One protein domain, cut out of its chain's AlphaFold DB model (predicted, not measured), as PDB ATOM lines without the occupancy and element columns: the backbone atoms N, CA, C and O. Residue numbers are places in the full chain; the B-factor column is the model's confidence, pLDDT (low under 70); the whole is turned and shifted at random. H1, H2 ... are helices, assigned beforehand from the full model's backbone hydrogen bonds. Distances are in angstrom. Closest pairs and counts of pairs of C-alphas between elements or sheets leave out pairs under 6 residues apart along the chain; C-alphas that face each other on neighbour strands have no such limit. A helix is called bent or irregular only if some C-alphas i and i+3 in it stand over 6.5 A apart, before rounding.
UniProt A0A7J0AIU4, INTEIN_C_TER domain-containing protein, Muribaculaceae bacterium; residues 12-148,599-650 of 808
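What this domain is: This is residues 12 to 148 and 599 to 650 of the 808 residues of the protein "INTEIN_C_TER domain-containing protein" of Muribaculaceae bacterium (UniProt A0A7J0AIU4). Two long helices, H4 and H6, run side by side in opposite ways along the longest axis, and H1 and H3, a second pair running opposite ways, cross them on one side. H8 packs on H4 beside short H2, while H7 sits apart from the helices between two long loops, of which residues 630 to 635 stick out. The printed part has 189 residues with eight named helices, H1 to H8 in order, and no named strand; the class is all helix, with mostly crossed packing. It is compact, with a radius of gyration of the C-alphas of 17.4 A, and flat, spanning 63 by 45 by 24 A.

How they stand to each other: Start at H1, residues 12 to 28; it touches H3, residues 44 to 59, at a shallow tilt of 29 degrees, opposite ways, closest at the C-alphas of Met 24 and Val 46, 4.8 A apart. Next find H4, residues 68 to 97, the hub, which touches six helices. H3 touches it at a steep tilt of 46 degrees, opposite ways, with the C-alphas of Ala 54 and Tyr 79 closest at 4.8 A. H6, residues 115 to 148, touches H4 at a shallow tilt of 20 degrees, opposite ways; the C-alphas of Glu 89 and Ile 117 are closest, 6.8 A. H5, residues 107 to 113, only just touches H4, with 3 pairs of C-alphas within 8 A, Leu 97 and Phe 110 closest at 5.8 A. H8, residues 637 to 650, touches H4 at a steep tilt of 40 degrees, with the C-alphas of Gly 83 and Val 645 closest at 5.7 A. It also touches H2, residues 38 to 42, closest at the C-alphas of Val 38 and Ala 641, 6.0 A. H7, residues 612 to 616, touches no helix. Each O i to N i+4 pair is within hydrogen-bond range in H1, H3, H5 and H8, against 23 of 26 in H4, 26 of 30 in H6, and 0 of 1 in H2 and H7, where 2 of 2 and 1 of 2 O i to N i+3 pairs are.

Where its parts are: Find C-alpha 12 at (-35.151, -49.763, 19.264); from there H1 runs 24.3 A. H3 measures 22.4 A. H4 runs 43.1 A from C-alpha 68 at (-24.010, -26.586, 29.855) and is only just irregular, C-alphas 92 and 95 being 7.0 A apart. H6 runs 47.6 A, with a kink of 31 degrees near residue 128. H8 runs 20.0 A to C-alpha 650 at (-25.838, -23.773, 13.046).

The domain as a whole: The C-alphas of Asn 101 and Arg 148 are the two farthest apart, 63.4 A. Residues 149 to 598 are not printed, and C-alphas 148 and 599 are 16.1 A apart across the cut. The link from H7 to H8 is long, 20 residues. Mean pLDDT of the printed part is 81.0; 27 residues are under 70, among them 622 to 636.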
ATOM      1  N   ASP A  12     -34.260 -50.753  19.872       70.06
ATOM      2  CA  ASP A  12     -35.151 -49.763  19.264       70.06
ATOM      3  C   ASP A  12     -34.381 -48.667  18.511       70.06
ATOM      4  O   ASP A  12     -34.684 -48.374  17.353       70.06
ATOM      5  N   LEU A  13     -33.309 -48.140  19.109       74.00
ATOM      6  CA  LEU A  13     -32.437 -47.154  18.466       74.00
ATOM      7  C   LEU A  13     -31.726 -47.732  17.232       74.00
ATOM      8  O   LEU A  13     -31.618 -47.042  16.219       74.00
ATOM      9  N   ARG A  14     -31.305 -49.003  17.263       76.75
ATOM     10  CA  ARG A  14     -30.744 -49.703  16.093       76.75
ATOM     11  C   ARG A  14     -31.777 -49.845  14.975       76.75
ATOM     12  O   ARG A  14     -31.491 -49.456  13.847       76.75
ATOM     13  N   ARG A  15     -32.992 -50.323  15.282       82.69
ATOM     14  CA  ARG A  15     -34.096 -50.412  14.300       82.69
ATOM     15  C   ARG A  15     -34.419 -49.046  13.695       82.69
ATOM     16  O   ARG A  15     -34.599 -48.942  12.483       82.69
ATOM     17  N   ARG A  16     -34.440 -47.993  14.520       86.69
ATOM     18  CA  ARG A  16     -34.635 -46.611  14.072       86.69
ATOM     19  C   ARG A  16     -33.512 -46.149  13.142       86.69
ATOM     20  O   ARG A  16     -33.818 -45.575  12.102       86.69
ATOM     21  N   LEU A  17     -32.246 -46.408  13.476       88.31
ATOM     22  CA  LEU A  17     -31.109 -46.031  12.630       88.31
ATOM     23  C   LEU A  17     -31.134 -46.756  11.280       88.31
ATOM     24  O   LEU A  17     -31.085 -46.071  10.265       88.31
ATOM     25  N   SER A  18     -31.347 -48.075  11.231       89.25
ATOM     26  CA  SER A  18     -31.478 -48.803   9.955       89.25
ATOM     27  C   SER A  18     -32.692 -48.349   9.125       89.25
ATOM     28  O   SER A  18     -32.631 -48.294   7.897       89.25
ATOM     29  N   SER A  19     -33.800 -47.958   9.771       91.25
ATOM     30  CA  SER A  19     -34.956 -47.372   9.073       91.25
ATOM     31  C   SER A  19     -34.653 -45.983   8.496       91.25
ATOM     32  O   SER A  19     -35.132 -45.655   7.410       91.25
ATOM     33  N   LEU A  20     -33.867 -45.165   9.202       92.62
ATOM     34  CA  LEU A  20     -33.426 -43.850   8.729       92.62
ATOM     35  C   LEU A  20     -32.333 -43.970   7.657       92.62
ATOM     36  O   LEU A  20     -32.362 -43.214   6.692       92.62
ATOM     37  N   PHE A  21     -31.451 -44.968   7.748       94.12
ATOM     38  CA  PHE A  21     -30.497 -45.332   6.700       94.12
ATOM     39  C   PHE A  21     -31.226 -45.700   5.400       94.12
ATOM     40  O   PHE A  21     -30.889 -45.186   4.337       94.12
ATOM     41  N   ALA A  22     -32.291 -46.508   5.468       92.50
ATOM     42  CA  ALA A  22     -33.123 -46.802   4.298       92.50
ATOM     43  C   ALA A  22     -33.799 -45.539   3.716       92.50
ATOM     44  O   ALA A  22     -33.945 -45.429   2.498       92.50
ATOM     45  N   GLY A  23     -34.158 -44.563   4.559       92.31
ATOM     46  CA  GLY A  23     -34.626 -43.237   4.133       92.31
ATOM     47  C   GLY A  23     -33.542 -42.420   3.419       92.31
ATOM     48  O   GLY A  23     -33.761 -41.952   2.303       92.31
ATOM     49  N   MET A  24     -32.353 -42.319   4.018       95.19
ATOM     50  CA  MET A  24     -31.153 -41.688   3.454       95.19
ATOM     51  C   MET A  24     -30.782 -42.292   2.088       95.19
ATOM     52  O   MET A  24     -30.622 -41.563   1.106       95.19
ATOM     53  N   MET A  25     -30.756 -43.623   1.984       95.75
ATOM     54  CA  MET A  25     -30.518 -44.346   0.730       95.75
ATOM     55  C   MET A  25     -31.640 -44.131  -0.297       95.75
ATOM     56  O   MET A  25     -31.375 -44.089  -1.497       95.75
ATOM     57  N   LYS A  26     -32.890 -43.924   0.136       93.00
ATOM     58  CA  LYS A  26     -34.004 -43.557  -0.756       93.00
ATOM     59  C   LYS A  26     -33.914 -42.117  -1.267       93.00
ATOM     60  O   LYS A  26     -34.465 -41.837  -2.330       93.00
ATOM     61  N   SER A  27     -33.239 -41.210  -0.564       91.88
ATOM     62  CA  SER A  27     -32.897 -39.892  -1.114       91.88
ATOM     63  C   SER A  27     -31.717 -39.983  -2.089       91.88
ATOM     64  O   SER A  27     -31.832 -39.454  -3.189       91.88
ATOM     65  N   LEU A  28     -30.671 -40.760  -1.776       91.81
ATOM     66  CA  LEU A  28     -29.566 -41.053  -2.707       91.81
ATOM     67  C   LEU A  28     -30.050 -41.671  -4.030       91.81
ATOM     68  O   LEU A  28     -29.600 -41.283  -5.102       91.81
ATOM     69  N   PHE A  29     -31.021 -42.585  -3.970       90.62
ATOM     70  CA  PHE A  29     -31.588 -43.235  -5.155       90.62
ATOM     71  C   PHE A  29     -32.307 -42.273  -6.126       90.62
ATOM     72  O   PHE A  29     -32.450 -42.597  -7.304       90.62
ATOM     73  N   LYS A  30     -32.747 -41.095  -5.655       88.38
ATOM     74  CA  LYS A  30     -33.392 -40.050  -6.478       88.38
ATOM     75  C   LYS A  30     -32.399 -39.107  -7.164       88.38
ATOM     76  O   LYS A  30     -32.824 -38.258  -7.939       88.38
ATOM     77  N   GLU A  31     -31.106 -39.183  -6.851       83.69
ATOM     78  CA  GLU A  31     -30.097 -38.412  -7.576       83.69
ATOM     79  C   GLU A  31     -29.971 -38.982  -8.985       83.69
ATOM     80  O   GLU A  31     -29.468 -40.091  -9.121       83.69
ATOM     81  N   ASP A  32     -30.399 -38.262 -10.024       71.38
ATOM     82  CA  ASP A  32     -30.329 -38.727 -11.424       71.38
ATOM     83  C   ASP A  32     -28.957 -38.495 -12.094       71.38
ATOM     84  O   ASP A  32     -28.711 -38.977 -13.200       71.38
ATOM     85  N   GLY A  33     -28.050 -37.768 -11.434       69.31
ATOM     86  CA  GLY A  33     -26.730 -37.416 -11.964       69.31
ATOM     87  C   GLY A  33     -25.743 -38.586 -12.082       69.31
ATOM     88  O   GLY A  33     -25.902 -39.634 -11.456       69.31
ATOM     89  N   SER A  34     -24.688 -38.369 -12.873       69.50
ATOM     90  CA  SER A  34     -23.508 -39.246 -12.984       69.50
ATOM     91  C   SER A  34     -22.420 -38.956 -11.939       69.50
ATOM     92  O   SER A  34     -21.473 -39.726 -11.815       69.50
ATOM     93  N   GLU A  35     -22.545 -37.851 -11.203       75.44
ATOM     94  CA  GLU A  35     -21.617 -37.382 -10.166       75.44
ATOM     95  C   GLU A  35     -22.366 -37.232  -8.833       75.44
ATOM     96  O   GLU A  35     -23.583 -37.013  -8.823       75.44
ATOM     97  N   PHE A  36     -21.662 -37.340  -7.702       81.88
ATOM     98  CA  PHE A  36     -22.300 -37.268  -6.390       81.88
ATOM     99  C   PHE A  36     -22.680 -35.825  -6.028       81.88
ATOM    100  O   PHE A  36     -21.842 -34.937  -5.854       81.88
ATOM    101  N   ARG A  37     -23.980 -35.567  -5.853       84.19
ATOM    102  CA  ARG A  37     -24.460 -34.244  -5.447       84.19
ATOM    103  C   ARG A  37     -24.232 -34.029  -3.952       84.19
ATOM    104  O   ARG A  37     -25.108 -34.311  -3.144       84.19
ATOM    105  N   VAL A  38     -23.104 -33.415  -3.585       82.75
ATOM    106  CA  VAL A  38     -22.740 -33.094  -2.183       82.75
ATOM    107  C   VAL A  38     -23.868 -32.415  -1.390       82.75
ATOM    108  O   VAL A  38     -24.026 -32.667  -0.198       82.75
ATOM    109  N   GLY A  39     -24.709 -31.608  -2.050       81.62
ATOM    110  CA  GLY A  39     -25.905 -30.991  -1.457       81.62
ATOM    111  C   GLY A  39     -26.921 -31.968  -0.841       81.62
ATOM    112  O   GLY A  39     -27.732 -31.544  -0.020       81.62
ATOM    113  N   LEU A  40     -26.859 -33.261  -1.176       86.25
ATOM    114  CA  LEU A  40     -27.679 -34.323  -0.591       86.25
ATOM    115  C   LEU A  40     -27.521 -34.428   0.936       86.25
ATOM    116  O   LEU A  40     -28.471 -34.809   1.609       86.25
ATOM    117  N   VAL A  41     -26.386 -34.019   1.521       87.44
ATOM    118  CA  VAL A  41     -26.203 -34.042   2.991       87.44
ATOM    119  C   VAL A  41     -27.154 -33.098   3.746       87.44
ATOM    120  O   VAL A  41     -27.300 -33.221   4.961       87.44
ATOM    121  N   ALA A  42     -27.800 -32.158   3.046       83.94
ATOM    122  CA  ALA A  42     -28.836 -31.276   3.585       83.94
ATOM    123  C   ALA A  42     -30.274 -31.774   3.309       83.94
ATOM    124  O   ALA A  42     -31.228 -31.116   3.721       83.94
ATOM    125  N   ASP A  43     -30.457 -32.920   2.637       85.12
ATOM    126  CA  ASP A  43     -31.779 -33.533   2.459       85.12
ATOM    127  C   ASP A  43     -32.379 -33.967   3.804       85.12
ATOM    128  O   ASP A  43     -31.675 -34.409   4.716       85.12
ATOM    129  N   THR A  44     -33.704 -33.864   3.925       81.12
ATOM    130  CA  THR A  44     -34.415 -34.106   5.186       81.12
ATOM    131  C   THR A  44     -34.206 -35.526   5.722       81.12
ATOM    132  O   THR A  44     -33.996 -35.675   6.923       81.12
ATOM    133  N   ALA A  45     -34.168 -36.559   4.871       84.06
ATOM    134  CA  ALA A  45     -33.962 -37.933   5.340       84.06
ATOM    135  C   ALA A  45     -32.527 -38.163   5.851       84.06
ATOM    136  O   ALA A  45     -32.317 -38.876   6.834       84.06
ATOM    137  N   VAL A  46     -31.539 -37.509   5.228       90.69
ATOM    138  CA  VAL A  46     -30.143 -37.527   5.695       90.69
ATOM    139  C   VAL A  46     -30.022 -36.779   7.023       90.69
ATOM    140  O   VAL A  46     -29.369 -37.252   7.948       90.69
ATOM    141  N   GLN A  47     -30.701 -35.641   7.159       89.38
ATOM    142  CA  GLN A  47     -30.709 -34.845   8.385       89.38
ATOM    143  C   GLN A  47     -31.393 -35.552   9.564       89.38
ATOM    144  O   GLN A  47     -30.897 -35.480  10.690       89.38
ATOM    145  N   GLU A  48     -32.471 -36.304   9.324       85.38
ATOM    146  CA  GLU A  48     -33.094 -37.157  10.344       85.38
ATOM    147  C   GLU A  48     -32.159 -38.290  10.801       85.38
ATOM    148  O   GLU A  48     -32.033 -38.526  12.008       85.38
ATOM    149  N   PHE A  49     -31.453 -38.944   9.869       93.81
ATOM    150  CA  PHE A  49     -30.427 -39.948  10.177       93.81
ATOM    151  C   PHE A  49     -29.270 -39.354  10.999       93.81
ATOM    152  O   PHE A  49     -28.968 -39.849  12.087       93.81
ATOM    153  N   VAL A  50     -28.678 -38.243  10.542       94.56
ATOM    154  CA  VAL A  50     -27.581 -37.540  11.234       94.56
ATOM    155  C   VAL A  50     -28.010 -37.078  12.629       94.56
ATOM    156  O   VAL A  50     -27.251 -37.230  13.586       94.56
ATOM    157  N   GLY A  51     -29.233 -36.561  12.777       89.56
ATOM    158  CA  GLY A  51     -29.793 -36.157  14.068       89.56
ATOM    159  C   GLY A  51     -29.994 -37.332  15.033       89.56
ATOM    160  O   GLY A  51     -29.680 -37.211  16.219       89.56
ATOM    161  N   ALA A  52     -30.462 -38.482  14.539       89.12
ATOM    162  CA  ALA A  52     -30.600 -39.697  15.344       89.12
ATOM    163  C   ALA A  52     -29.235 -40.274  15.761       89.12
ATOM    164  O   ALA A  52     -29.058 -40.630  16.928       89.12
ATOM    165  N   HIS A  53     -28.261 -40.302  14.848       93.69
ATOM    166  CA  HIS A  53     -26.897 -40.758  15.124       93.69
ATOM    167  C   HIS A  53     -26.185 -39.841  16.136       93.69
ATOM    168  O   HIS A  53     -25.603 -40.316  17.110       93.69
ATOM    169  N   ALA A  54     -26.305 -38.518  15.979       93.25
ATOM    170  CA  ALA A  54     -25.766 -37.552  16.935       93.25
ATOM    171  C   ALA A  54     -26.383 -37.727  18.334       93.25
ATOM    172  O   ALA A  54     -25.650 -37.804  19.316       93.25
ATOM    173  N   SER A  55     -27.708 -37.896  18.414       88.06
ATOM    174  CA  SER A  55     -28.434 -38.135  19.671       88.06
ATOM    175  C   SER A  55     -28.006 -39.437  20.372       88.06
ATOM    176  O   SER A  55     -27.900 -39.485  21.603       88.06
ATOM    177  N   ALA A  56     -27.671 -40.483  19.603       84.12
ATOM    178  CA  ALA A  56     -27.085 -41.711  20.139       84.12
ATOM    179  C   ALA A  56     -25.750 -41.433  20.856       84.12
ATOM    180  O   ALA A  56     -25.545 -41.902  21.978       84.12
ATOM    181  N   LEU A  57     -24.876 -40.624  20.248       84.94
ATOM    182  CA  LEU A  57     -23.598 -40.204  20.834       84.94
ATOM    183  C   LEU A  57     -23.779 -39.213  22.002       84.94
ATOM    184  O   LEU A  57     -23.039 -39.286  22.980       84.94
ATOM    185  N   ASP A  58     -24.777 -38.325  21.955       87.44
ATOM    186  CA  ASP A  58     -25.083 -37.363  23.031       87.44
ATOM    187  C   ASP A  58     -25.515 -38.062  24.329       87.44
ATOM    188  O   ASP A  58     -25.188 -37.620  25.436       87.44
ATOM    189  N   SER A  59     -26.219 -39.193  24.211       80.94
ATOM    190  CA  SER A  59     -26.647 -39.978  25.374       80.94
ATOM    191  C   SER A  59     -25.468 -40.493  26.217       80.94
ATOM    192  O   SER A  59     -25.598 -40.599  27.440       80.94
ATOM    193  N   ALA A  60     -24.301 -40.706  25.596       71.69
ATOM    194  CA  ALA A  60     -23.095 -41.241  26.226       71.69
ATOM    195  C   ALA A  60     -22.539 -40.354  27.357       71.69
ATOM    196  O   ALA A  60     -21.882 -40.857  28.266       71.69
ATOM    197  N   PHE A  61     -22.827 -39.045  27.339       76.88
ATOM    198  CA  PHE A  61     -22.410 -38.096  28.380       76.88
ATOM    199  C   PHE A  61     -23.570 -37.411  29.117       76.88
ATOM    200  O   PHE A  61     -23.359 -36.440  29.853       76.88
ATOM    201  N   ARG A  62     -24.799 -37.940  29.002       76.50
ATOM    202  CA  ARG A  62     -25.995 -37.409  29.689       76.50
ATOM    203  C   ARG A  62     -25.815 -37.297  31.214       76.50
ATOM    204  O   ARG A  62     -26.369 -36.391  31.820       76.50
ATOM    205  N   LYS A  63     -25.027 -38.198  31.815       73.12
ATOM    206  CA  LYS A  63     -24.744 -38.273  33.265       73.12
ATOM    207  C   LYS A  63     -23.322 -37.805  33.646       73.12
ATOM    208  O   LYS A  63     -22.891 -38.043  34.767       73.12
ATOM    209  N   VAL A  64     -22.582 -37.170  32.728       75.25
ATOM    210  CA  VAL A  64     -21.243 -36.617  33.010       75.25
ATOM    211  C   VAL A  64     -21.361 -35.176  33.517       75.25
ATOM    212  O   VAL A  64     -22.012 -34.335  32.889       75.25
ATOM    213  N   GLU A  65     -20.693 -34.911  34.641       83.06
ATOM    214  CA  GLU A  65     -20.573 -33.601  35.292       83.06
ATOM    215  C   GLU A  65     -19.726 -32.629  34.453       83.06
ATOM    216  O   GLU A  65     -18.509 -32.782  34.332       83.06
ATOM    217  N   MET A  66     -20.378 -31.621  33.871       86.12
ATOM    218  CA  MET A  66     -19.771 -30.558  33.061       86.12
ATOM    219  C   MET A  66     -20.711 -29.348  32.978       86.12
ATOM    220  O   MET A  66     -21.900 -29.459  33.281       86.12
ATOM    221  N   SER A  67     -20.209 -28.202  32.517       79.69
ATOM    222  CA  SER A  67     -21.042 -27.033  32.239       79.69
ATOM    223  C   SER A  67     -21.961 -27.256  31.032       79.69
ATOM    224  O   SER A  67     -21.608 -27.931  30.064       79.69
ATOM    225  N   GLU A  68     -23.117 -26.594  31.023       75.19
ATOM    226  CA  GLU A  68     -24.010 -26.586  29.855       75.19
ATOM    227  C   GLU A  68     -23.378 -25.927  28.616       75.19
ATOM    228  O   GLU A  68     -23.752 -26.226  27.480       75.19
ATOM    229  N   ALA A  69     -22.367 -25.072  28.804       73.31
ATOM    230  CA  ALA A  69     -21.555 -24.575  27.700       73.31
ATOM    231  C   ALA A  69     -20.683 -25.690  27.096       73.31
ATOM    232  O   ALA A  69     -20.583 -25.779  25.875       73.31
ATOM    233  N   MET A  70     -20.096 -26.570  27.917       82.06
ATOM    234  CA  MET A  70     -19.368 -27.745  27.429       82.06
ATOM    235  C   MET A  70     -20.299 -28.752  26.770       82.06
ATOM    236  O   MET A  70     -20.024 -29.159  25.644       82.06
ATOM    237  N   ARG A  71     -21.429 -29.078  27.409       84.06
ATOM    238  CA  ARG A  71     -22.424 -30.019  26.879       84.06
ATOM    239  C   ARG A  71     -22.860 -29.637  25.464       84.06
ATOM    240  O   ARG A  71     -22.774 -30.462  24.560       84.06
ATOM    241  N   ARG A  72     -23.201 -28.360  25.238       80.31
ATOM    242  CA  ARG A  72     -23.530 -27.842  23.897       80.31
ATOM    243  C   ARG A  72     -22.375 -27.964  22.897       80.31
ATOM    244  O   ARG A  72     -22.622 -28.346  21.756       80.31
ATOM    245  N   ARG A  73     -21.122 -27.691  23.292       82.00
ATOM    246  CA  ARG A  73     -19.952 -27.848  22.399       82.00
ATOM    247  C   ARG A  73     -19.697 -29.319  22.023       82.00
ATOM    248  O   ARG A  73     -19.463 -29.606  20.849       82.00
ATOM    249  N   LEU A  74     -19.840 -30.254  22.968       86.69
ATOM    250  CA  LEU A  74     -19.725 -31.695  22.699       86.69
ATOM    251  C   LEU A  74     -20.863 -32.210  21.799       86.69
ATOM    252  O   LEU A  74     -20.602 -32.972  20.872       86.69
ATOM    253  N   THR A  75     -22.099 -31.745  21.993       88.69
ATOM    254  CA  THR A  75     -23.237 -32.098  21.120       88.69
ATOM    255  C   THR A  75     -23.106 -31.526  19.706       88.69
ATOM    256  O   THR A  75     -23.371 -32.227  18.725       88.69
ATOM    257  N   ARG A  76     -22.593 -30.296  19.566       87.94
ATOM    258  CA  ARG A  76     -22.136 -29.747  18.277       87.94
ATOM    259  C   ARG A  76     -21.104 -30.676  17.627       87.94
ATOM    260  O   ARG A  76     -21.273 -31.068  16.476       87.94
ATOM    261  N   SER A  77     -20.074 -31.083  18.371       92.06
ATOM    262  CA  SER A  77     -19.026 -32.000  17.894       92.06
ATOM    263  C   SER A  77     -19.584 -33.350  17.416       92.06
ATOM    264  O   SER A  77     -19.254 -33.785  16.313       92.06
ATOM    265  N   ASN A  78     -20.471 -33.982  18.195       94.62
ATOM    266  CA  ASN A  78     -21.146 -35.236  17.835       94.62
ATOM    267  C   ASN A  78     -21.927 -35.121  16.523       94.62
ATOM    268  O   ASN A  78     -21.879 -36.029  15.690       94.62
ATOM    269  N   TYR A  79     -22.640 -34.012  16.326       93.88
ATOM    270  CA  TYR A  79     -23.430 -33.792  15.120       93.88
ATOM    271  C   TYR A  79     -22.553 -33.545  13.884       93.88
ATOM    272  O   TYR A  79     -22.801 -34.159  12.848       93.88
ATOM    273  N   ILE A  80     -21.484 -32.739  13.983       92.12
ATOM    274  CA  ILE A  80     -20.542 -32.565  12.860       92.12
ATOM    275  C   ILE A  80     -19.899 -33.902  12.474       92.12
ATOM    276  O   ILE A  80     -19.835 -34.232  11.290       92.12
ATOM    277  N   PHE A  81     -19.472 -34.694  13.459       94.06
ATOM    278  CA  PHE A  81     -18.932 -36.032  13.228       94.06
ATOM    279  C   PHE A  81     -19.951 -36.953  12.533       94.06
ATOM    280  O   PHE A  81     -19.626 -37.572  11.521       94.06
ATOM    281  N   SER A  82     -21.200 -36.970  13.010       95.62
ATOM    282  CA  SER A  82     -22.290 -37.772  12.431       95.62
ATOM    283  C   SER A  82     -22.641 -37.345  10.998       95.62
ATOM    284  O   SER A  82     -22.925 -38.194  10.160       95.62
ATOM    285  N   GLY A  83     -22.580 -36.047  10.681       94.69
ATOM    286  CA  GLY A  83     -22.814 -35.543   9.325       94.69
ATOM    287  C   GLY A  83     -21.687 -35.890   8.348       94.69
ATOM    288  O   GLY A  83     -21.962 -36.279   7.215       94.69
ATOM    289  N   MET A  84     -20.424 -35.826   8.789       93.75
ATOM    290  CA  MET A  84     -19.290 -36.289   7.973       93.75
ATOM    291  C   MET A  84     -19.322 -37.805   7.746       93.75
ATOM    292  O   MET A  84     -18.978 -38.264   6.660       93.75
ATOM    293  N   LYS A  85     -19.777 -38.570   8.745       93.50
ATOM    294  CA  LYS A  85     -20.007 -40.013   8.639       93.50
ATOM    295  C   LYS A  85     -21.107 -40.340   7.620       93.50
ATOM    296  O   LYS A  85     -20.850 -41.096   6.692       93.50
ATOM    297  N   ALA A  86     -22.274 -39.700   7.719       94.94
ATOM    298  CA  ALA A  86     -23.379 -39.894   6.774       94.94
ATOM    299  C   ALA A  86     -23.002 -39.512   5.331       94.94
ATOM    300  O   ALA A  86     -23.365 -40.213   4.392       94.94
ATOM    301  N   PHE A  87     -22.219 -38.441   5.144       93.56
ATOM    302  CA  PHE A  87     -21.622 -38.115   3.844       93.56
ATOM    303  C   PHE A  87     -20.741 -39.260   3.311       93.56
ATOM    304  O   PHE A  87     -20.830 -39.599   2.133       93.56
ATOM    305  N   HIS A  88     -19.921 -39.877   4.167       90.56
ATOM    306  CA  HIS A  88     -19.063 -40.995   3.780       90.56
ATOM    307  C   HIS A  88     -19.874 -42.254   3.424       90.56
ATOM    308  O   HIS A  88     -19.613 -42.858   2.389       90.56
ATOM    309  N   GLU A  89     -20.900 -42.601   4.210       92.12
ATOM    310  CA  GLU A  89     -21.830 -43.706   3.909       92.12
ATOM    311  C   GLU A  89     -22.559 -43.495   2.570       92.12
ATOM    312  O   GLU A  89     -22.681 -44.422   1.772       92.12
ATOM    313  N   LEU A  90     -23.000 -42.264   2.288       92.25
ATOM    314  CA  LEU A  90     -23.624 -41.888   1.016       92.25
ATOM    315  C   LEU A  90     -22.655 -41.990  -0.175       92.25
ATOM    316  O   LEU A  90     -23.035 -42.500  -1.228       92.25
ATOM    317  N   HIS A  91     -21.412 -41.533  -0.013       88.06
ATOM    318  CA  HIS A  91     -20.383 -41.590  -1.055       88.06
ATOM    319  C   HIS A  91     -19.876 -43.028  -1.292       88.06
ATOM    320  O   HIS A  91     -19.563 -43.388  -2.426       88.06
ATOM    321  N   GLU A  92     -19.805 -43.877  -0.261       88.06
ATOM    322  CA  GLU A  92     -19.492 -45.310  -0.404       88.06
ATOM    323  C   GLU A  92     -20.643 -46.062  -1.103       88.06
ATOM    324  O   GLU A  92     -20.409 -46.936  -1.939       88.06
ATOM    325  N   ALA A  93     -21.895 -45.676  -0.833       89.69
ATOM    326  CA  ALA A  93     -23.077 -46.257  -1.462       89.69
ATOM    327  C   ALA A  93     -23.311 -45.805  -2.919       89.69
ATOM    328  O   ALA A  93     -23.845 -46.589  -3.703       89.69
ATOM    329  N   PHE A  94     -22.932 -44.580  -3.307       89.81
ATOM    330  CA  PHE A  94     -23.278 -43.989  -4.612       89.81
ATOM    331  C   PHE A  94     -22.890 -44.840  -5.843       89.81
ATOM    332  O   PHE A  94     -23.766 -45.061  -6.684       89.81
ATOM    333  N   PRO A  95     -21.671 -45.416  -5.953       86.25
ATOM    334  CA  PRO A  95     -21.329 -46.315  -7.060       86.25
ATOM    335  C   PRO A  95     -22.248 -47.540  -7.168       86.25
ATOM    336  O   PRO A  95     -22.447 -48.069  -8.261       86.25
ATOM    337  N   SER A  96     -22.850 -47.985  -6.059       88.88
ATOM    338  CA  SER A  96     -23.723 -49.163  -6.038       88.88
ATOM    339  C   SER A  96     -25.084 -48.935  -6.710       88.88
ATOM    340  O   SER A  96     -25.811 -49.906  -6.920       88.88
ATOM    341  N   LEU A  97     -25.437 -47.698  -7.087       88.38
ATOM    342  CA  LEU A  97     -26.669 -47.394  -7.833       88.38
ATOM    343  C   LEU A  97     -26.707 -48.064  -9.220       88.38
ATOM    344  O   LEU A  97     -27.794 -48.354  -9.733       88.38
ATOM    345  N   LEU A  98     -25.537 -48.305  -9.821       89.38
ATOM    346  CA  LEU A  98     -25.390 -48.881 -11.158       89.38
ATOM    347  C   LEU A  98     -25.045 -50.377 -11.101       89.38
ATOM    348  O   LEU A  98     -24.437 -50.856 -10.141       89.38
ATOM    349  N   ASP A  99     -25.465 -51.125 -12.120       86.25
ATOM    350  CA  ASP A  99     -25.081 -52.521 -12.352       86.25
ATOM    351  C   ASP A  99     -23.780 -52.651 -13.165       86.25
ATOM    352  O   ASP A  99     -23.175 -51.659 -13.574       86.25
ATOM    353  N   GLU A 100     -23.353 -53.891 -13.414       86.56
ATOM    354  CA  GLU A 100     -22.127 -54.199 -14.171       86.56
ATOM    355  C   GLU A 100     -22.104 -53.626 -15.607       86.56
ATOM    356  O   GLU A 100     -21.041 -53.546 -16.220       86.56
ATOM    357  N   ASN A 101     -23.261 -53.216 -16.139       85.31
ATOM    358  CA  ASN A 101     -23.443 -52.670 -17.484       85.31
ATOM    359  C   ASN A 101     -23.650 -51.139 -17.477       85.31
ATOM    360  O   ASN A 101     -23.886 -50.551 -18.532       85.31
ATOM    361  N   GLY A 102     -23.603 -50.494 -16.304       82.88
ATOM    362  CA  GLY A 102     -23.872 -49.063 -16.131       82.88
ATOM    363  C   GLY A 102     -25.358 -48.684 -16.069       82.88
ATOM    364  O   GLY A 102     -25.674 -47.494 -16.049       82.88
ATOM    365  N   ASN A 103     -26.283 -49.650 -16.019       88.06
ATOM    366  CA  ASN A 103     -27.717 -49.376 -15.887       88.06
ATOM    367  C   ASN A 103     -28.101 -49.149 -14.422       88.06
ATOM    368  O   ASN A 103     -27.537 -49.768 -13.520       88.06
ATOM    369  N   ARG A 104     -29.122 -48.322 -14.160       88.31
ATOM    370  CA  ARG A 104     -29.655 -48.167 -12.796       88.31
ATOM    371  C   ARG A 104     -30.348 -49.436 -12.313       88.31
ATOM    372  O   ARG A 104     -31.235 -49.974 -12.977       88.31
ATOM    373  N   LYS A 105     -29.986 -49.872 -11.107       91.31
ATOM    374  CA  LYS A 105     -30.657 -50.972 -10.405       91.31
ATOM    375  C   LYS A 105     -32.051 -50.545  -9.916       91.31
ATOM    376  O   LYS A 105     -32.257 -49.376  -9.600       91.31
ATOM    377  N   PRO A 106     -32.999 -51.483  -9.738       93.25
ATOM    378  CA  PRO A 106     -34.186 -51.246  -8.917       93.25
ATOM    379  C   PRO A 106     -33.798 -50.931  -7.463       93.25
ATOM    380  O   PRO A 106     -32.840 -51.515  -6.949       93.25
ATOM    381  N   PHE A 107     -34.576 -50.079  -6.781       91.50
ATOM    382  CA  PHE A 107     -34.285 -49.633  -5.407       91.50
ATOM    383  C   PHE A 107     -34.033 -50.792  -4.435       91.50
ATOM    384  O   PHE A 107     -33.071 -50.748  -3.680       91.50
ATOM    385  N   GLU A 108     -34.829 -51.864  -4.499       91.69
ATOM    386  CA  GLU A 108     -34.641 -53.034  -3.633       91.69
ATOM    387  C   GLU A 108     -33.309 -53.761  -3.886       91.69
ATOM    388  O   GLU A 108     -32.692 -54.229  -2.932       91.69
ATOM    389  N   ARG A 109     -32.811 -53.842  -5.132       90.94
ATOM    390  CA  ARG A 109     -31.486 -54.440  -5.409       90.94
ATOM    391  C   ARG A 109     -30.390 -53.547  -4.825       90.94
ATOM    392  O   ARG A 109     -29.580 -54.027  -4.043       90.94
ATOM    393  N   PHE A 110     -30.438 -52.247  -5.123       92.94
ATOM    394  CA  PHE A 110     -29.507 -51.258  -4.573       92.94
ATOM    395  C   PHE A 110     -29.471 -51.270  -3.033       92.94
ATOM    396  O   PHE A 110     -28.398 -51.397  -2.447       92.94
ATOM    397  N   LEU A 111     -30.633 -51.208  -2.373       89.88
ATOM    398  CA  LEU A 111     -30.728 -51.203  -0.913       89.88
ATOM    399  C   LEU A 111     -30.198 -52.506  -0.299       89.88
ATOM    400  O   LEU A 111     -29.599 -52.460   0.770       89.88
ATOM    401  N   ASN A 112     -30.397 -53.659  -0.949       91.44
ATOM    402  CA  ASN A 112     -29.806 -54.922  -0.501       91.44
ATOM    403  C   ASN A 112     -28.274 -54.914  -0.609       91.44
ATOM    404  O   ASN A 112     -27.620 -55.316   0.354       91.44
ATOM    405  N   ASP A 113     -27.718 -54.423  -1.722       87.19
ATOM    406  CA  ASP A 113     -26.267 -54.350  -1.948       87.19
ATOM    407  C   ASP A 113     -25.558 -53.523  -0.850       87.19
ATOM    408  O   ASP A 113     -24.495 -53.914  -0.366       87.19
ATOM    409  N   VAL A 114     -26.172 -52.419  -0.392       90.62
ATOM    410  CA  VAL A 114     -25.586 -51.494   0.605       90.62
ATOM    411  C   VAL A 114     -25.911 -51.816   2.076       90.62
ATOM    412  O   VAL A 114     -25.456 -51.103   2.971       90.62
ATOM    413  N   ARG A 115     -26.636 -52.903   2.391       87.06
ATOM    414  CA  ARG A 115     -26.901 -53.325   3.796       87.06
ATOM    415  C   ARG A 115     -25.633 -53.657   4.593       87.06
ATOM    416  O   ARG A 115     -25.643 -53.622   5.823       87.06
ATOM    417  N   SER A 116     -24.549 -53.997   3.903       81.56
ATOM    418  CA  SER A 116     -23.212 -54.176   4.478       81.56
ATOM    419  C   SER A 116     -22.660 -52.881   5.087       81.56
ATOM    420  O   SER A 116     -22.025 -52.940   6.144       81.56
ATOM    421  N   ILE A 117     -22.953 -51.729   4.474       84.69
ATOM    422  CA  ILE A 117     -22.546 -50.398   4.940       84.69
ATOM    423  C   ILE A 117     -23.285 -50.075   6.244       84.69
ATOM    424  O   ILE A 117     -22.627 -49.884   7.263       84.69
ATOM    425  N   ASP A 118     -24.623 -50.158   6.277       83.12
ATOM    426  CA  ASP A 118     -25.411 -49.904   7.502       83.12
ATOM    427  C   ASP A 118     -24.939 -50.755   8.692       83.12
ATOM    428  O   ASP A 118     -24.684 -50.252   9.786       83.12
ATOM    429  N   LYS A 119     -24.717 -52.055   8.469       77.00
ATOM    430  CA  LYS A 119     -24.193 -52.959   9.502       77.00
ATOM    431  C   LYS A 119     -22.807 -52.530  10.003       77.00
ATOM    432  O   LYS A 119     -22.552 -52.556  11.209       77.00
ATOM    433  N   THR A 120     -21.915 -52.144   9.094       74.12
ATOM    434  CA  THR A 120     -20.539 -51.755   9.427       74.12
ATOM    435  C   THR A 120     -20.516 -50.434  10.195       74.12
ATOM    436  O   THR A 120     -19.966 -50.366  11.292       74.12
ATOM    437  N   TYR A 121     -21.179 -49.404   9.672       77.81
ATOM    438  CA  TYR A 121     -21.160 -48.056  10.229       77.81
ATOM    439  C   TYR A 121     -22.094 -47.912  11.444       77.81
ATOM    440  O   TYR A 121     -21.667 -47.403  12.484       77.81
ATOM    441  N   ASN A 122     -23.332 -48.405  11.372       79.44
ATOM    442  CA  ASN A 122     -24.402 -48.093  12.334       79.44
ATOM    443  C   ASN A 122     -24.676 -49.193  13.371       79.44
ATOM    444  O   ASN A 122     -25.389 -48.950  14.344       79.44
ATOM    445  N   SER A 123     -24.050 -50.369  13.247       69.44
ATOM    446  CA  SER A 123     -23.930 -51.340  14.350       69.44
ATOM    447  C   SER A 123     -22.492 -51.430  14.857       69.44
ATOM    448  O   SER A 123     -22.228 -51.190  16.042       69.44
ATOM    449  N   ASP A 124     -21.556 -51.772  13.972       64.19
ATOM    450  CA  ASP A 124     -20.249 -52.269  14.406       64.19
ATOM    451  C   ASP A 124     -19.289 -51.113  14.774       64.19
ATOM    452  O   ASP A 124     -18.584 -51.206  15.786       64.19
ATOM    453  N   TYR A 125     -19.333 -49.981  14.053       73.19
ATOM    454  CA  TYR A 125     -18.543 -48.770  14.349       73.19
ATOM    455  C   TYR A 125     -19.234 -47.786  15.306       73.19
ATOM    456  O   TYR A 125     -18.576 -47.342  16.251       73.19
ATOM    457  N   LEU A 126     -20.545 -47.517  15.153       70.50
ATOM    458  CA  LEU A 126     -21.343 -46.617  16.018       70.50
ATOM    459  C   LEU A 126     -21.027 -46.812  17.503       70.50
ATOM    460  O   LEU A 126     -20.910 -45.863  18.282       70.50
ATOM    461  N   ARG A 127     -20.878 -48.068  17.929       61.28
ATOM    462  CA  ARG A 127     -20.591 -48.334  19.329       61.28
ATOM    463  C   ARG A 127     -19.136 -48.081  19.709       61.28
ATOM    464  O   ARG A 127     -18.902 -47.698  20.851       61.28
ATOM    465  N   ALA A 128     -18.148 -48.276  18.837       56.88
ATOM    466  CA  ALA A 128     -16.791 -47.805  19.126       56.88
ATOM    467  C   ALA A 128     -16.821 -46.287  19.379       56.88
ATOM    468  O   ALA A 128     -16.415 -45.845  20.453       56.88
ATOM    469  N   GLU A 129     -17.441 -45.539  18.468       72.31
ATOM    470  CA  GLU A 129     -17.635 -44.086  18.546       72.31
ATOM    471  C   GLU A 129     -18.291 -43.667  19.875       72.31
ATOM    472  O   GLU A 129     -17.710 -42.868  20.605       72.31
ATOM    473  N   TYR A 130     -19.408 -44.293  20.267       69.56
ATOM    474  CA  TYR A 130     -20.097 -44.057  21.549       69.56
ATOM    475  C   TYR A 130     -19.160 -44.122  22.772       69.56
ATOM    476  O   TYR A 130     -19.195 -43.249  23.637       69.56
ATOM    477  N   ASN A 131     -18.294 -45.142  22.855       57.50
ATOM    478  CA  ASN A 131     -17.393 -45.305  24.008       57.50
ATOM    479  C   ASN A 131     -16.291 -44.247  24.048       57.50
ATOM    480  O   ASN A 131     -15.840 -43.854  25.123       57.50
ATOM    481  N   PHE A 132     -15.827 -43.825  22.874       69.38
ATOM    482  CA  PHE A 132     -14.821 -42.783  22.756       69.38
ATOM    483  C   PHE A 132     -15.425 -41.416  23.078       69.38
ATOM    484  O   PHE A 132     -14.854 -40.694  23.885       69.38
ATOM    485  N   VAL A 133     -16.630 -41.118  22.581       78.00
ATOM    486  CA  VAL A 133     -17.400 -39.923  22.961       78.00
ATOM    487  C   VAL A 133     -17.630 -39.863  24.479       78.00
ATOM    488  O   VAL A 133     -17.412 -38.807  25.069       78.00
ATOM    489  N   ALA A 134     -17.974 -40.983  25.131       73.94
ATOM    490  CA  ALA A 134     -18.087 -41.057  26.594       73.94
ATOM    491  C   ALA A 134     -16.766 -40.702  27.305       73.94
ATOM    492  O   ALA A 134     -16.735 -39.826  28.171       73.94
ATOM    493  N   ALA A 135     -15.659 -41.345  26.921       67.44
ATOM    494  CA  ALA A 135     -14.361 -41.146  27.567       67.44
ATOM    495  C   ALA A 135     -13.772 -39.743  27.305       67.44
ATOM    496  O   ALA A 135     -13.235 -39.119  28.221       67.44
ATOM    497  N   SER A 136     -13.929 -39.212  26.089       82.19
ATOM    498  CA  SER A 136     -13.604 -37.824  25.741       82.19
ATOM    499  C   SER A 136     -14.421 -36.835  26.576       82.19
ATOM    500  O   SER A 136     -13.876 -35.854  27.077       82.19
ATOM    501  N   ALA A 137     -15.711 -37.105  26.795       82.00
ATOM    502  CA  ALA A 137     -16.582 -36.252  27.597       82.00
ATOM    503  C   ALA A 137     -16.243 -36.263  29.099       82.00
ATOM    504  O   ALA A 137     -16.233 -35.196  29.716       82.00
ATOM    505  N   GLU A 138     -15.900 -37.418  29.689       76.00
ATOM    506  CA  GLU A 138     -15.360 -37.473  31.060       76.00
ATOM    507  C   GLU A 138     -14.105 -36.600  31.198       76.00
ATOM    508  O   GLU A 138     -13.969 -35.813  32.140       76.00
ATOM    509  N   MET A 139     -13.183 -36.725  30.244       83.62
ATOM    510  CA  MET A 139     -11.919 -35.994  30.252       83.62
ATOM    511  C   MET A 139     -12.119 -34.494  29.960       83.62
ATOM    512  O   MET A 139     -11.384 -33.670  30.510       83.62
ATOM    513  N   ALA A 140     -13.154 -34.114  29.203       87.50
ATOM    514  CA  ALA A 140     -13.581 -32.724  29.024       87.50
ATOM    515  C   ALA A 140     -14.191 -32.117  30.302       87.50
ATOM    516  O   ALA A 140     -13.839 -30.995  30.671       87.50
ATOM    517  N   GLY A 141     -15.034 -32.863  31.029       83.00
ATOM    518  CA  GLY A 141     -15.574 -32.435  32.329       83.00
ATOM    519  C   GLY A 141     -14.475 -32.218  33.379       83.00
ATOM    520  O   GLY A 141     -14.494 -31.230  34.116       83.00
ATOM    521  N   ARG A 142     -13.443 -33.075  33.384       86.56
ATOM    522  CA  ARG A 142     -12.228 -32.869  34.198       86.56
ATOM    523  C   ARG A 142     -11.436 -31.633  33.782       86.56
ATOM    524  O   ARG A 142     -10.962 -30.913  34.653       86.56
ATOM    525  N   TRP A 143     -11.336 -31.335  32.487       91.12
ATOM    526  CA  TRP A 143     -10.661 -30.117  32.028       91.12
ATOM    527  C   TRP A 143     -11.346 -28.848  32.565       91.12
ATOM    528  O   TRP A 143     -10.664 -27.926  33.003       91.12
ATOM    529  N   GLU A 144     -12.682 -28.812  32.652       84.81
ATOM    530  CA  GLU A 144     -13.402 -27.704  33.310       84.81
ATOM    531  C   GLU A 144     -13.229 -27.662  34.838       84.81
ATOM    532  O   GLU A 144     -13.426 -26.614  35.455       84.81
ATOM    533  N   GLN A 145     -12.865 -28.769  35.489       85.12
ATOM    534  CA  GLN A 145     -12.421 -28.748  36.889       85.12
ATOM    535  C   GLN A 145     -11.025 -28.112  36.975       85.12
ATOM    536  O   GLN A 145     -10.834 -27.153  37.717       85.12
ATOM    537  N   PHE A 146     -10.091 -28.550  36.127       90.81
ATOM    538  CA  PHE A 146      -8.719 -28.038  36.093       90.81
ATOM    539  C   PHE A 146      -8.659 -26.534  35.779       90.81
ATOM    540  O   PHE A 146      -7.989 -25.785  36.488       90.81
ATOM    541  N   MET A 147      -9.433 -26.070  34.792       85.06
ATOM    542  CA  MET A 147      -9.552 -24.650  34.434       85.06
ATOM    543  C   MET A 147     -10.156 -23.780  35.550       85.06
ATOM    544  O   MET A 147      -9.876 -22.584  35.583       85.06
ATOM    545  N   ARG A 148     -10.962 -24.344  36.465       82.81
ATOM    546  CA  ARG A 148     -11.530 -23.604  37.611       82.81
ATOM    547  C   ARG A 148     -10.553 -23.438  38.773       82.81
ATOM    548  O   ARG A 148     -10.600 -22.409  39.438       82.81
ATOM    549  N   GLU A 599     -10.448 -28.155  23.290       86.81
ATOM    550  CA  GLU A 599     -11.206 -27.903  22.052       86.81
ATOM    551  C   GLU A 599     -12.727 -27.813  22.267       86.81
ATOM    552  O   GLU A 599     -13.439 -27.271  21.419       86.81
ATOM    553  N   GLY A 600     -13.246 -28.361  23.371       86.38
ATOM    554  CA  GLY A 600     -14.683 -28.525  23.595       86.38
ATOM    555  C   GLY A 600     -15.330 -29.526  22.632       86.38
ATOM    556  O   GLY A 600     -16.463 -29.319  22.205       86.38
ATOM    557  N   LYS A 601     -14.615 -30.587  22.248       90.94
ATOM    558  CA  LYS A 601     -15.041 -31.562  21.233       90.94
ATOM    559  C   LYS A 601     -15.032 -32.976  21.788       90.94
ATOM    560  O   LYS A 601     -14.169 -33.333  22.576       90.94
ATOM    561  N   SER A 602     -15.974 -33.797  21.349       89.62
ATOM    562  CA  SER A 602     -16.010 -35.229  21.661       89.62
ATOM    563  C   SER A 602     -15.111 -36.051  20.730       89.62
ATOM    564  O   SER A 602     -14.676 -37.139  21.107       89.62
ATOM    565  N   VAL A 603     -14.825 -35.517  19.534       90.44
ATOM    566  CA  VAL A 603     -14.026 -36.136  18.468       90.44
ATOM    567  C   VAL A 603     -13.152 -35.070  17.790       90.44
ATOM    568  O   VAL A 603     -13.645 -33.962  17.566       90.44
ATOM    569  N   PRO A 604     -11.880 -35.356  17.449       90.31
ATOM    570  CA  PRO A 604     -11.016 -34.405  16.749       90.31
ATOM    571  C   PRO A 604     -11.505 -34.052  15.338       90.31
ATOM    572  O   PRO A 604     -12.198 -34.827  14.673       90.31
ATOM    573  N   ASP A 605     -11.082 -32.882  14.840       87.75
ATOM    574  CA  ASP A 605     -11.402 -32.441  13.473       87.75
ATOM    575  C   ASP A 605     -10.774 -33.349  12.400       87.75
ATOM    576  O   ASP A 605     -11.352 -33.507  11.324       87.75
ATOM    577  N   TYR A 606      -9.608 -33.948  12.683       87.94
ATOM    578  CA  TYR A 606      -9.039 -35.043  11.895       87.94
ATOM    579  C   TYR A 606      -9.413 -36.380  12.543       87.94
ATOM    580  O   TYR A 606      -9.087 -36.624  13.699       87.94
ATOM    581  N   ASN A 607     -10.149 -37.209  11.809       85.56
ATOM    582  CA  ASN A 607     -10.699 -38.488  12.249       85.56
ATOM    583  C   ASN A 607     -10.930 -39.387  11.002       85.56
ATOM    584  O   ASN A 607     -10.602 -38.966   9.889       85.56
ATOM    585  N   PRO A 608     -11.468 -40.620  11.121       82.81
ATOM    586  CA  PRO A 608     -11.638 -41.525   9.978       82.81
ATOM    587  C   PRO A 608     -12.431 -40.958   8.788       82.81
ATOM    588  O   PRO A 608     -12.128 -41.329   7.656       82.81
ATOM    589  N   TYR A 609     -13.383 -40.047   9.029       87.00
ATOM    590  CA  TYR A 609     -14.284 -39.476   8.017       87.00
ATOM    591  C   TYR A 609     -13.830 -38.100   7.498       87.00
ATOM    592  O   TYR A 609     -14.571 -37.421   6.785       87.00
ATOM    593  N   THR A 610     -12.618 -37.662   7.851       86.06
ATOM    594  CA  THR A 610     -12.049 -36.372   7.437       86.06
ATOM    595  C   THR A 610     -10.589 -36.505   6.981       86.06
ATOM    596  O   THR A 610      -9.965 -37.564   7.060       86.06
ATOM    597  N   ILE A 611     -10.029 -35.419   6.442       84.19
ATOM    598  CA  ILE A 611      -8.645 -35.369   5.949       84.19
ATOM    599  C   ILE A 611      -7.713 -34.725   6.982       84.19
ATOM    600  O   ILE A 611      -8.137 -33.869   7.751       84.19
ATOM    601  N   HIS A 612      -6.415 -35.052   6.949       80.81
ATOM    602  CA  HIS A 612      -5.422 -34.512   7.896       80.81
ATOM    603  C   HIS A 612      -5.430 -32.975   7.986       80.81
ATOM    604  O   HIS A 612      -5.204 -32.406   9.046       80.81
ATOM    605  N   ARG A 613      -5.742 -32.275   6.886       82.19
ATOM    606  CA  ARG A 613      -5.838 -30.801   6.852       82.19
ATOM    607  C   ARG A 613      -6.975 -30.226   7.709       82.19
ATOM    608  O   ARG A 613      -6.990 -29.023   7.947       82.19
ATOM    609  N   CYS A 614      -7.921 -31.044   8.171       83.06
ATOM    610  CA  CYS A 614      -8.996 -30.596   9.052       83.06
ATOM    611  C   CYS A 614      -8.486 -30.197  10.447       83.06
ATOM    612  O   CYS A 614      -9.080 -29.302  11.040       83.06
ATOM    613  N   SER A 615      -7.364 -30.754  10.925       79.19
ATOM    614  CA  SER A 615      -6.776 -30.412  12.235       79.19
ATOM    615  C   SER A 615      -6.405 -28.930  12.382       79.19
ATOM    616  O   SER A 615      -6.470 -28.397  13.485       79.19
ATOM    617  N   THR A 616      -6.076 -28.249  11.279       79.75
ATOM    618  CA  THR A 616      -5.691 -26.824  11.233       79.75
ATOM    619  C   THR A 616      -6.631 -25.966  10.376       79.75
ATOM    620  O   THR A 616      -6.352 -24.796  10.114       79.75
ATOM    621  N   CYS A 617      -7.765 -26.513   9.925       77.19
ATOM    622  CA  CYS A 617      -8.688 -25.808   9.036       77.19
ATOM    623  C   CYS A 617      -9.476 -24.707   9.783       77.19
ATOM    624  O   CYS A 617     -10.140 -25.019  10.775       77.19
ATOM    625  N   PRO A 618      -9.516 -23.447   9.293       70.12
ATOM    626  CA  PRO A 618     -10.284 -22.375   9.931       70.12
ATOM    627  C   PRO A 618     -11.775 -22.687  10.103       70.12
ATOM    628  O   PRO A 618     -12.336 -22.393  11.155       70.12
ATOM    629  N   ILE A 619     -12.410 -23.354   9.131       68.44
ATOM    630  CA  ILE A 619     -13.812 -23.803   9.245       68.44
ATOM    631  C   ILE A 619     -13.968 -24.827  10.378       68.44
ATOM    632  O   ILE A 619     -14.947 -24.792  11.126       68.44
ATOM    633  N   ALA A 620     -12.985 -25.716  10.548       68.31
ATOM    634  CA  ALA A 620     -12.999 -26.735  11.589       68.31
ATOM    635  C   ALA A 620     -12.847 -26.129  12.998       68.31
ATOM    636  O   ALA A 620     -13.593 -26.487  13.918       68.31
ATOM    637  N   LYS A 621     -11.970 -25.123  13.128       72.88
ATOM    638  CA  LYS A 621     -11.759 -24.319  14.344       72.88
ATOM    639  C   LYS A 621     -12.771 -23.171  14.546       72.88
ATOM    640  O   LYS A 621     -12.655 -22.435  15.519       72.88
ATOM    641  N   GLY A 622     -13.794 -23.041  13.695       56.78
ATOM    642  CA  GLY A 622     -14.926 -22.124  13.914       56.78
ATOM    643  C   GLY A 622     -14.708 -20.665  13.488       56.78
ATOM    644  O   GLY A 622     -15.359 -19.770  14.027       56.78
ATOM    645  N   GLY A 623     -13.816 -20.408  12.527       54.78
ATOM    646  CA  GLY A 623     -13.626 -19.085  11.927       54.78
ATOM    647  C   GLY A 623     -14.910 -18.539  11.284       54.78
ATOM    648  O   GLY A 623     -15.615 -19.252  10.567       54.78
ATOM    649  N   LYS A 624     -15.219 -17.264  11.543       41.81
ATOM    650  CA  LYS A 624     -16.424 -16.598  11.020       41.81
ATOM    651  C   LYS A 624     -16.341 -16.406   9.500       41.81
ATOM    652  O   LYS A 624     -15.292 -16.039   8.981       41.81
ATOM    653  N   GLY A 625     -17.469 -16.589   8.810       45.22
ATOM    654  CA  GLY A 625     -17.628 -16.265   7.384       45.22
ATOM    655  C   GLY A 625     -17.419 -17.417   6.395       45.22
ATOM    656  O   GLY A 625     -17.435 -17.172   5.195       45.22
ATOM    657  N   GLY A 626     -17.207 -18.657   6.858       46.34
ATOM    658  CA  GLY A 626     -17.198 -19.857   5.998       46.34
ATOM    659  C   GLY A 626     -16.064 -19.941   4.964       46.34
ATOM    660  O   GLY A 626     -16.015 -20.896   4.192       46.34
ATOM    661  N   GLN A 627     -15.143 -18.975   4.938       43.31
ATOM    662  CA  GLN A 627     -14.055 -18.937   3.969       43.31
ATOM    663  C   GLN A 627     -13.014 -20.022   4.268       43.31
ATOM    664  O   GLN A 627     -12.374 -20.050   5.323       43.31
ATOM    665  N   LEU A 628     -12.822 -20.911   3.295       50.31
ATOM    666  CA  LEU A 628     -11.662 -21.793   3.230       50.31
ATOM    667  C   LEU A 628     -10.386 -20.942   3.128       50.31
ATOM    668  O   LEU A 628     -10.382 -19.882   2.507       50.31
ATOM    669  N   ALA A 629      -9.281 -21.419   3.709       40.72
ATOM    670  CA  ALA A 629      -8.040 -20.643   3.867       40.72
ATOM    671  C   ALA A 629      -7.341 -20.224   2.551       40.72
ATOM    672  O   ALA A 629      -6.292 -19.580   2.590       40.72
ATOM    673  N   ARG A 630      -7.874 -20.627   1.391       40.47
ATOM    674  CA  ARG A 630      -7.454 -20.232   0.040       40.47
ATOM    675  C   ARG A 630      -8.680 -20.221  -0.888       40.47
ATOM    676  O   ARG A 630      -9.564 -21.054  -0.691       40.47
ATOM    677  N   PRO A 631      -8.692 -19.394  -1.952       40.00
ATOM    678  CA  PRO A 631      -9.705 -19.463  -3.013       40.00
ATOM    679  C   PRO A 631      -9.588 -20.723  -3.894       40.00
ATOM    680  O   PRO A 631     -10.424 -20.937  -4.763       40.00
ATOM    681  N   PHE A 632      -8.563 -21.555  -3.679       42.44
ATOM    682  CA  PHE A 632      -8.428 -22.872  -4.295       42.44
ATOM    683  C   PHE A 632      -8.846 -23.950  -3.288       42.44
ATOM    684  O   PHE A 632      -8.077 -24.313  -2.391       42.44
ATOM    685  N   VAL A 633     -10.077 -24.437  -3.436       45.00
ATOM    686  CA  VAL A 633     -10.532 -25.683  -2.810       45.00
ATOM    687  C   VAL A 633      -9.883 -26.826  -3.596       45.00
ATOM    688  O   VAL A 633      -9.998 -26.819  -4.816       45.00
ATOM    689  N   PRO A 634      -9.186 -27.789  -2.969       45.97
ATOM    690  CA  PRO A 634      -8.805 -29.010  -3.671       45.97
ATOM    691  C   PRO A 634     -10.074 -29.791  -4.026       45.97
ATOM    692  O   PRO A 634     -10.994 -29.810  -3.208       45.97
ATOM    693  N   ASP A 635     -10.092 -30.473  -5.170       47.12
ATOM    694  CA  ASP A 635     -11.254 -31.202  -5.701       47.12
ATOM    695  C   ASP A 635     -11.608 -32.451  -4.861       47.12
ATOM    696  O   ASP A 635     -11.406 -33.595  -5.258       47.12
ATOM    697  N   ASN A 636     -12.090 -32.230  -3.636       61.59
ATOM    698  CA  ASN A 636     -12.702 -33.242  -2.790       61.59
ATOM    699  C   ASN A 636     -13.999 -32.717  -2.175       61.59
ATOM    700  O   ASN A 636     -14.061 -31.663  -1.536       61.59
ATOM    701  N   GLU A 637     -15.028 -33.536  -2.316       78.56
ATOM    702  CA  GLU A 637     -16.373 -33.291  -1.813       78.56
ATOM    703  C   GLU A 637     -16.418 -33.170  -0.280       78.56
ATOM    704  O   GLU A 637     -17.269 -32.466   0.254       78.56
ATOM    705  N   VAL A 638     -15.439 -33.751   0.430       82.88
ATOM    706  CA  VAL A 638     -15.274 -33.673   1.896       82.88
ATOM    707  C   VAL A 638     -15.232 -32.222   2.397       82.88
ATOM    708  O   VAL A 638     -15.850 -31.904   3.415       82.88
ATOM    709  N   CYS A 639     -14.524 -31.321   1.702       79.25
ATOM    710  CA  CYS A 639     -14.452 -29.908   2.103       79.25
ATOM    711  C   CYS A 639     -15.802 -29.198   1.947       79.25
ATOM    712  O   CYS A 639     -16.190 -28.427   2.828       79.25
ATOM    713  N   ALA A 640     -16.524 -29.485   0.860       79.38
ATOM    714  CA  ALA A 640     -17.862 -28.959   0.631       79.38
ATOM    715  C   ALA A 640     -18.847 -29.524   1.669       79.38
ATOM    716  O   ALA A 640     -19.461 -28.746   2.395       79.38
ATOM    717  N   ALA A 641     -18.912 -30.849   1.832       86.44
ATOM    718  CA  ALA A 641     -19.757 -31.534   2.811       86.44
ATOM    719  C   ALA A 641     -19.544 -31.015   4.242       86.44
ATOM    720  O   ALA A 641     -20.513 -30.776   4.957       86.44
ATOM    721  N   CYS A 642     -18.296 -30.752   4.646       86.31
ATOM    722  CA  CYS A 642     -17.984 -30.185   5.960       86.31
ATOM    723  C   CYS A 642     -18.546 -28.767   6.146       86.31
ATOM    724  O   CYS A 642     -19.048 -28.451   7.226       86.31
ATOM    725  N   ALA A 643     -18.519 -27.925   5.107       79.75
ATOM    726  CA  ALA A 643     -19.211 -26.639   5.136       79.75
ATOM    727  C   ALA A 643     -20.737 -26.834   5.211       79.75
ATOM    728  O   ALA A 643     -21.389 -26.159   6.006       79.75
ATOM    729  N   LEU A 644     -21.287 -27.796   4.457       80.38
ATOM    730  CA  LEU A 644     -22.729 -28.043   4.407       80.38
ATOM    731  C   LEU A 644     -23.269 -28.507   5.770       80.38
ATOM    732  O   LEU A 644     -24.150 -27.874   6.350       80.38
ATOM    733  N   VAL A 645     -22.655 -29.546   6.342       87.94
ATOM    734  CA  VAL A 645     -22.966 -30.089   7.674       87.94
ATOM    735  C   VAL A 645     -22.804 -29.025   8.767       87.94
ATOM    736  O   VAL A 645     -23.622 -28.962   9.682       87.94
ATOM    737  N   ARG A 646     -21.794 -28.144   8.676       84.12
ATOM    738  CA  ARG A 646     -21.595 -27.054   9.651       84.12
ATOM    739  C   ARG A 646     -22.616 -25.927   9.541       84.12
ATOM    740  O   ARG A 646     -22.784 -25.216  10.528       84.12
ATOM    741  N   GLN A 647     -23.293 -25.750   8.409       75.25
ATOM    742  CA  GLN A 647     -24.436 -24.837   8.326       75.25
ATOM    743  C   GLN A 647     -25.713 -25.504   8.832       75.25
ATOM    744  O   GLN A 647     -26.378 -24.914   9.677       75.25
ATOM    745  N   CYS A 648     -25.995 -26.755   8.444       81.56
ATOM    746  CA  CYS A 648     -27.105 -27.518   9.024       81.56
ATOM    747  C   CYS A 648     -27.034 -27.526  10.565       81.56
ATOM    748  O   CYS A 648     -28.038 -27.293  11.229       81.56
ATOM    749  N   GLU A 649     -25.834 -27.680  11.138       83.38
ATOM    750  CA  GLU A 649     -25.592 -27.601  12.584       83.38
ATOM    751  C   GLU A 649     -25.940 -26.242  13.204       83.38
ATOM    752  O   GLU A 649     -26.593 -26.207  14.244       83.38
ATOM    753  N   GLN A 650     -25.535 -25.134  12.574       70.06
ATOM    754  CA  GLN A 650     -25.838 -23.773  13.046       70.06
ATOM    755  C   GLN A 650     -27.336 -23.455  13.000       70.06
ATOM    756  O   GLN A 650     -27.800 -22.583  13.731       70.06
TER     757      GLN A 650